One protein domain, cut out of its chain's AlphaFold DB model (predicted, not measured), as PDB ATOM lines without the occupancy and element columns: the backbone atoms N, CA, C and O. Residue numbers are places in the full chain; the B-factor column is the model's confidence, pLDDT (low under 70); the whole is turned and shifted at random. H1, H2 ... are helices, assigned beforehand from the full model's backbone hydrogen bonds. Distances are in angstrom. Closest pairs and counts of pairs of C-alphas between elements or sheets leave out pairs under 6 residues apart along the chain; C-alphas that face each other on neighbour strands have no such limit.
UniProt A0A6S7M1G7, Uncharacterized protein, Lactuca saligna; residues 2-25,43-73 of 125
ATOM      1  N   VAL A   2     141.375 201.818 151.905       68.19
ATOM      2  CA  VAL A   2     142.306 200.668 152.031       68.19
ATOM      3  C   VAL A   2     142.465 199.819 150.760       68.19
ATOM      4  O   VAL A   2     143.561 199.362 150.451       68.19
ATOM      5  N   ILE A   3     141.394 199.671 149.976       70.44
ATOM      6  CA  ILE A   3     141.404 198.900 148.722       70.44
ATOM      7  C   ILE A   3     142.254 199.610 147.660       70.44
ATOM      8  O   ILE A   3     143.120 198.999 147.043       70.44
ATOM      9  N   SER A   4     142.074 200.925 147.508       75.00
ATOM     10  CA  SER A   4     142.863 201.748 146.586       75.00
ATOM     11  C   SER A   4     144.350 201.721 146.944       75.00
ATOM     12  O   SER A   4     145.181 201.530 146.064       75.00
ATOM     13  N   GLN A   5     144.686 201.829 148.235       79.06
ATOM     14  CA  GLN A   5     146.068 201.725 148.723       79.06
ATOM     15  C   GLN A   5     146.676 200.344 148.435       79.06
ATOM     16  O   GLN A   5     147.811 200.270 147.979       79.06
ATOM     17  N   SER A   6     145.917 199.261 148.634       79.62
ATOM     18  CA  SER A   6     146.384 197.892 148.368       79.62
ATOM     19  C   SER A   6     146.665 197.655 146.882       79.62
ATOM     20  O   SER A   6     147.692 197.078 146.537       79.62
ATOM     21  N   ILE A   7     145.803 198.158 145.992       80.75
ATOM     22  CA  ILE A   7     145.995 198.057 144.536       80.75
ATOM     23  C   ILE A   7     147.211 198.880 144.091       80.75
ATOM     24  O   ILE A   7     148.044 198.389 143.330       80.75
ATOM     25  N   ILE A   8     147.352 200.113 144.588       83.25
ATOM     26  CA  ILE A   8     148.486 200.990 144.260       83.25
ATOM     27  C   ILE A   8     149.801 200.386 144.767       83.25
ATOM     28  O   ILE A   8     150.785 200.366 144.027       83.25
ATOM     29  N   LEU A   9     149.819 199.847 145.991       84.06
ATOM     30  CA  LEU A   9     150.972 199.134 146.543       84.06
ATOM     31  C   LEU A   9     151.323 197.913 145.697       84.06
ATOM     32  O   LEU A   9     152.488 197.740 145.361       84.06
ATOM     33  N   PHE A  10     150.338 197.112 145.289       82.50
ATOM     34  CA  PHE A  10     150.578 195.921 144.478       82.50
ATOM     35  C   PHE A  10     151.175 196.266 143.108       82.50
ATOM     36  O   PHE A  10     152.179 195.680 142.711       82.50
ATOM     37  N   ILE A  11     150.628 197.273 142.416       83.00
ATOM     38  CA  ILE A  11     151.181 197.764 141.142       83.00
ATOM     39  C   ILE A  11     152.612 198.272 141.342       83.00
ATOM     40  O   ILE A  11     153.495 197.983 140.537       83.00
ATOM     41  N   ARG A  12     152.863 199.008 142.429       86.69
ATOM     42  CA  ARG A  12     154.182 199.578 142.714       86.69
ATOM     43  C   ARG A  12     155.204 198.512 143.104       86.69
ATOM     44  O   ARG A  12     156.350 198.628 142.697       86.69
ATOM     45  N   ILE A  13     154.794 197.453 143.800       81.94
ATOM     46  CA  ILE A  13     155.623 196.277 144.102       81.94
ATOM     47  C   ILE A  13     155.938 195.501 142.820       81.94
ATOM     48  O   ILE A  13     157.094 195.159 142.597       81.94
ATOM     49  N   GLN A  14     154.954 195.280 141.944       80.56
ATOM     50  CA  GLN A  14     155.170 194.652 140.633       80.56
ATOM     51  C   GLN A  14     156.143 195.467 139.764       80.56
ATOM     52  O   GLN A  14     157.019 194.897 139.111       80.56
ATOM     53  N   HIS A  15     156.028 196.800 139.794       77.56
ATOM     54  CA  HIS A  15     156.936 197.709 139.093       77.56
ATOM     55  C   HIS A  15     158.352 197.664 139.684       77.56
ATOM     56  O   HIS A  15     159.305 197.438 138.950       77.56
ATOM     57  N   LEU A  16     158.489 197.780 141.010       77.56
ATOM     58  CA  LEU A  16     159.779 197.720 141.707       77.56
ATOM     59  C   LEU A  16     160.483 196.372 141.521       77.56
ATOM     60  O   LEU A  16     161.698 196.331 141.360       77.56
ATOM     61  N   LEU A  17     159.733 195.270 141.508       71.25
ATOM     62  CA  LEU A  17     160.281 193.938 141.259       71.25
ATOM     63  C   LEU A  17     160.717 193.770 139.796       71.25
ATOM     64  O   LEU A  17     161.706 193.091 139.522       71.25
ATOM     65  N   SER A  18     160.008 194.416 138.863       71.62
ATOM     66  CA  SER A  18     160.374 194.446 137.443       71.62
ATOM     67  C   SER A  18     161.627 195.283 137.189       71.62
ATOM     68  O   SER A  18     162.487 194.841 136.428       71.62
ATOM     69  N   ASP A  19     161.760 196.435 137.849       68.94
ATOM     70  CA  ASP A  19     162.956 197.283 137.789       68.94
ATOM     71  C   ASP A  19     164.160 196.573 138.422       68.94
ATOM     72  O   ASP A  19     165.220 196.477 137.811       68.94
ATOM     73  N   PHE A  20     163.975 195.944 139.587       66.62
ATOM     74  CA  PHE A  20     165.030 195.177 140.254       66.62
ATOM     75  C   PHE A  20     165.529 193.993 139.408       66.62
ATOM     76  O   PHE A  20     166.733 193.746 139.304       66.62
ATOM     77  N   GLN A  21     164.612 193.269 138.757       62.97
ATOM     78  CA  GLN A  21     164.966 192.230 137.787       62.97
ATOM     79  C   GLN A  21     165.674 192.817 136.557       62.97
ATOM     80  O   GLN A  21     166.604 192.198 136.039       62.97
ATOM     81  N   ALA A  22     165.271 194.001 136.083       61.50
ATOM     82  CA  ALA A  22     165.919 194.664 134.955       61.50
ATOM     83  C   ALA A  22     167.371 195.048 135.278       61.50
ATOM     84  O   ALA A  22     168.255 194.765 134.469       61.50
ATOM     85  N   ASP A  23     167.642 195.582 136.470       59.81
ATOM     86  CA  ASP A  23     168.988 195.982 136.892       59.81
ATOM     87  C   ASP A  23     169.922 194.785 137.147       59.81
ATOM     88  O   ASP A  23     171.114 194.840 136.825       59.81
ATOM     89  N   HIS A  24     169.400 193.657 137.651       53.41
ATOM     90  CA  HIS A  24     170.201 192.437 137.824       53.41
ATOM     91  C   HIS A  24     170.594 191.799 136.477       53.41
ATOM     92  O   HIS A  24     171.679 191.225 136.349       53.41
ATOM     93  N   MET A  25     169.766 191.951 135.435       54.56
ATOM     94  CA  MET A  25     170.084 191.472 134.081       54.56
ATOM     95  C   MET A  25     171.130 192.332 133.346       54.56
ATOM     96  O   MET A  25     171.706 191.855 132.369       54.56
ATOM     97  N   HIS A  43     154.450 189.450 129.109       69.12
ATOM     98  CA  HIS A  43     153.134 190.057 128.878       69.12
ATOM     99  C   HIS A  43     151.989 189.089 129.185       69.12
ATOM    100  O   HIS A  43     151.007 189.496 129.791       69.12
ATOM    101  N   ALA A  44     152.124 187.809 128.828       74.56
ATOM    102  CA  ALA A  44     151.104 186.804 129.128       74.56
ATOM    103  C   ALA A  44     150.918 186.624 130.645       74.56
ATOM    104  O   ALA A  44     149.793 186.622 131.139       74.56
ATOM    105  N   VAL A  45     152.023 186.562 131.394       76.75
ATOM    106  CA  VAL A  45     151.993 186.468 132.863       76.75
ATOM    107  C   VAL A  45     151.449 187.754 133.485       76.75
ATOM    108  O   VAL A  45     150.626 187.691 134.392       76.75
ATOM    109  N   GLN A  46     151.833 188.921 132.966       75.94
ATOM    110  CA  GLN A  46     151.328 190.206 133.451       75.94
ATOM    111  C   GLN A  46     149.811 190.352 133.252       75.94
ATOM    112  O   GLN A  46     149.121 190.832 134.151       75.94
ATOM    113  N   ILE A  47     149.279 189.895 132.114       80.75
ATOM    114  CA  ILE A  47     147.833 189.873 131.857       80.75
ATOM    115  C   ILE A  47     147.143 188.848 132.765       80.75
ATOM    116  O   ILE A  47     146.101 189.158 133.329       80.75
ATOM    117  N   SER A  48     147.732 187.667 132.975       82.62
ATOM    118  CA  SER A  48     147.182 186.646 133.882       82.62
ATOM    119  C   SER A  48     147.050 187.151 135.325       82.62
ATOM    120  O   SER A  48     145.983 187.045 135.930       82.62
ATOM    121  N   VAL A  49     148.091 187.800 135.856       81.88
ATOM    122  CA  VAL A  49     148.058 188.402 137.200       81.88
ATOM    123  C   VAL A  49     147.009 189.510 137.276       81.88
ATOM    124  O   VAL A  49     146.259 189.581 138.250       81.88
ATOM    125  N   LEU A  50     146.910 190.348 136.240       81.94
ATOM    126  CA  LEU A  50     145.886 191.387 136.175       81.94
ATOM    127  C   LEU A  50     144.475 190.788 136.190       81.94
ATOM    128  O   LEU A  50     143.607 191.315 136.880       81.94
ATOM    129  N   LEU A  51     144.251 189.684 135.473       84.56
ATOM    130  CA  LEU A  51     142.965 188.989 135.450       84.56
ATOM    131  C   LEU A  51     142.616 188.389 136.814       84.56
ATOM    132  O   LEU A  51     141.495 188.595 137.273       84.56
ATOM    133  N   LEU A  52     143.561 187.735 137.496       86.81
ATOM    134  CA  LEU A  52     143.341 187.218 138.854       86.81
ATOM    135  C   LEU A  52     142.930 188.337 139.821       86.81
ATOM    136  O   LEU A  52     141.936 188.216 140.538       86.81
ATOM    137  N   VAL A  53     143.667 189.451 139.804       83.50
ATOM    138  CA  VAL A  53     143.378 190.617 140.651       83.50
ATOM    139  C   VAL A  53     142.044 191.261 140.266       83.50
ATOM    140  O   VAL A  53     141.312 191.715 141.141       83.50
ATOM    141  N   CYS A  54     141.693 191.271 138.980       83.38
ATOM    142  CA  CYS A  54     140.424 191.807 138.492       83.38
ATOM    143  C   CYS A  54     139.228 190.975 138.980       83.38
ATOM    144  O   CYS A  54     138.279 191.530 139.533       83.38
ATOM    145  N   VAL A  55     139.295 189.645 138.856       86.25
ATOM    146  CA  VAL A  55     138.251 188.735 139.360       86.25
ATOM    147  C   VAL A  55     138.121 188.854 140.881       86.25
ATOM    148  O   VAL A  55     137.010 188.969 141.401       86.25
ATOM    149  N   TRP A  56     139.246 188.933 141.597       84.69
ATOM    150  CA  TRP A  56     139.264 189.166 143.042       84.69
ATOM    151  C   TRP A  56     138.646 190.515 143.436       84.69
ATOM    152  O   TRP A  56     137.910 190.613 144.419       84.69
ATOM    153  N   LEU A  57     138.903 191.569 142.657       81.75
ATOM    154  CA  LEU A  57     138.338 192.893 142.901       81.75
ATOM    155  C   LEU A  57     136.818 192.889 142.731       81.75
ATOM    156  O   LEU A  57     136.124 193.488 143.547       81.75
ATOM    157  N   ILE A  58     136.303 192.191 141.718       82.38
ATOM    158  CA  ILE A  58     134.860 192.017 141.508       82.38
ATOM    159  C   ILE A  58     134.248 191.210 142.659       82.38
ATOM    160  O   ILE A  58     133.174 191.572 143.137       82.38
ATOM    161  N   TYR A  59     134.935 190.177 143.156       81.00
ATOM    162  CA  TYR A  59     134.499 189.414 144.328       81.00
ATOM    163  C   TYR A  59     134.398 190.300 145.578       81.00
ATOM    164  O   TYR A  59     133.373 190.298 146.256       81.00
ATOM    165  N   GLN A  60     135.398 191.146 145.829       74.19
ATOM    166  CA  GLN A  60     135.376 192.102 146.940       74.19
ATOM    167  C   GLN A  60     134.328 193.207 146.755       74.19
ATOM    168  O   GLN A  60     133.689 193.619 147.727       74.19
ATOM    169  N   LEU A  61     134.115 193.681 145.522       70.31
ATOM    170  CA  LEU A  61     133.052 194.638 145.211       70.31
ATOM    171  C   LEU A  61     131.677 194.015 145.448       70.31
ATOM    172  O   LEU A  61     130.813 194.675 146.015       70.31
ATOM    173  N   LYS A  62     131.490 192.749 145.059       71.12
ATOM    174  CA  LYS A  62     130.271 191.975 145.309       71.12
ATOM    175  C   LYS A  62     130.062 191.771 146.809       71.12
ATOM    176  O   LYS A  62     128.976 192.061 147.297       71.12
ATOM    177  N   GLN A  63     131.097 191.369 147.546       65.69
ATOM    178  CA  GLN A  63     131.045 191.201 149.001       65.69
ATOM    179  C   GLN A  63     130.700 192.515 149.713       65.69
ATOM    180  O   GLN A  63     129.872 192.542 150.620       65.69
ATOM    181  N   THR A  64     131.273 193.630 149.255       62.38
ATOM    182  CA  THR A  64     130.928 194.960 149.769       62.38
ATOM    183  C   THR A  64     129.489 195.316 149.395       62.38
ATOM    184  O   THR A  64     128.720 195.717 150.255       62.38
ATOM    185  N   TYR A  65     129.061 195.091 148.150       59.19
ATOM    186  CA  TYR A  65     127.700 195.386 147.688       59.19
ATOM    187  C   TYR A  65     126.624 194.623 148.471       59.19
ATOM    188  O   TYR A  65     125.568 195.176 148.777       59.19
ATOM    189  N   MET A  66     126.921 193.386 148.860       55.72
ATOM    190  CA  MET A  66     126.073 192.582 149.736       55.72
ATOM    191  C   MET A  66     125.969 193.121 151.162       55.72
ATOM    192  O   MET A  66     124.919 192.988 151.785       55.72
ATOM    193  N   ASN A  67     127.019 193.768 151.666       55.25
ATOM    194  CA  ASN A  67     127.029 194.349 153.005       55.25
ATOM    195  C   ASN A  67     126.286 195.698 153.086       55.25
ATOM    196  O   ASN A  67     125.913 196.125 154.174       55.25
ATOM    197  N   ASN A  68     126.030 196.362 151.950       55.78
ATOM    198  CA  ASN A  68     125.196 197.574 151.885       55.78
ATOM    199  C   ASN A  68     123.821 197.371 151.227       55.78
ATOM    200  O   ASN A  68     123.037 198.311 151.198       55.78
ATOM    201  N   ASN A  69     123.499 196.165 150.753       53.66
ATOM    202  CA  ASN A  69     122.147 195.772 150.357       53.66
ATOM    203  C   ASN A  69     121.923 194.278 150.659       53.66
ATOM    204  O   ASN A  69     122.111 193.445 149.765       53.66
ATOM    205  N   PRO A  70     121.426 193.910 151.857       52.41
ATOM    206  CA  PRO A  70     121.045 192.527 152.170       52.41
ATOM    207  C   PRO A  70     119.876 191.987 151.311       52.41
ATOM    208  O   PRO A  70     119.424 190.865 151.508       52.41
ATOM    209  N   ALA A  71     119.374 192.753 150.336       53.94
ATOM    210  CA  ALA A  71     118.241 192.382 149.488       53.94
ATOM    211  C   ALA A  71     118.632 191.704 148.156       53.94
ATOM    212  O   ALA A  71     117.802 191.026 147.550       53.94
ATOM    213  N   ILE A  72     119.882 191.836 147.686       54.31
ATOM    214  CA  ILE A  72     120.310 191.334 146.359       54.31
ATOM    215  C   ILE A  72     121.239 190.112 146.492       54.31
ATOM    216  O   ILE A  72     122.173 189.923 145.733       54.31
ATOM    217  N   GLN A  73     120.994 189.238 147.464       48.38
ATOM    218  CA  GLN A  73     121.178 187.790 147.245       48.38
ATOM    219  C   GLN A  73     119.947 186.969 147.638       48.38
ATOM    220  O   GLN A  73     119.904 185.776 147.369       48.38
TER     221      GLN A  73
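What this domain is: This is residues 2 to 25 and 43 to 73 of the 125 residues of an uncharacterized protein of Lactuca saligna (UniProt A0A6S7M1G7). Two long, straight helices, H2 and H1, lie side by side but slid along each other, running opposite ways, overlapping only in part and leaving a gap between them. The free stretches, residues 15 to 25 of H1 and residues 61 to 73, stick out at opposite ends of a thin rod. The printed part has 55 residues with two named helices, H1 then H2, and no named strand; its class is all helix. It is only just extended, close to loose, with a radius of gyration of the C-alphas of 15.6 A and spans of 54 by 24 by 8 A.

How they stand to each other: H2, residues 43 to 68, and H1, residues 2 to 25, are near each other, with 7 pairs of C-alphas within 10 A but no pair within 8 A. In H1 and H2 every O i to N i+4 pair is within hydrogen-bond range.

Where its parts are: H2 measures 37.0 A from C-alpha 43 at (153.134, 190.057, 128.878) to C-alpha 68 at (125.196, 197.574, 151.885). H1 measures 34.3 A and begins with C-alpha 2 at (142.306, 200.668, 152.031).

The domain as a whole: The two C-alphas farthest apart, those of Met 25 and Ala 71, are 54.1 A apart. Residues 26 to 42 are not printed, and C-alphas 25 and 43 are 17.8 A apart across this cut. The model's pLDDT is under 70 at residues 2, 19 to 25, 43 and 63 to 73.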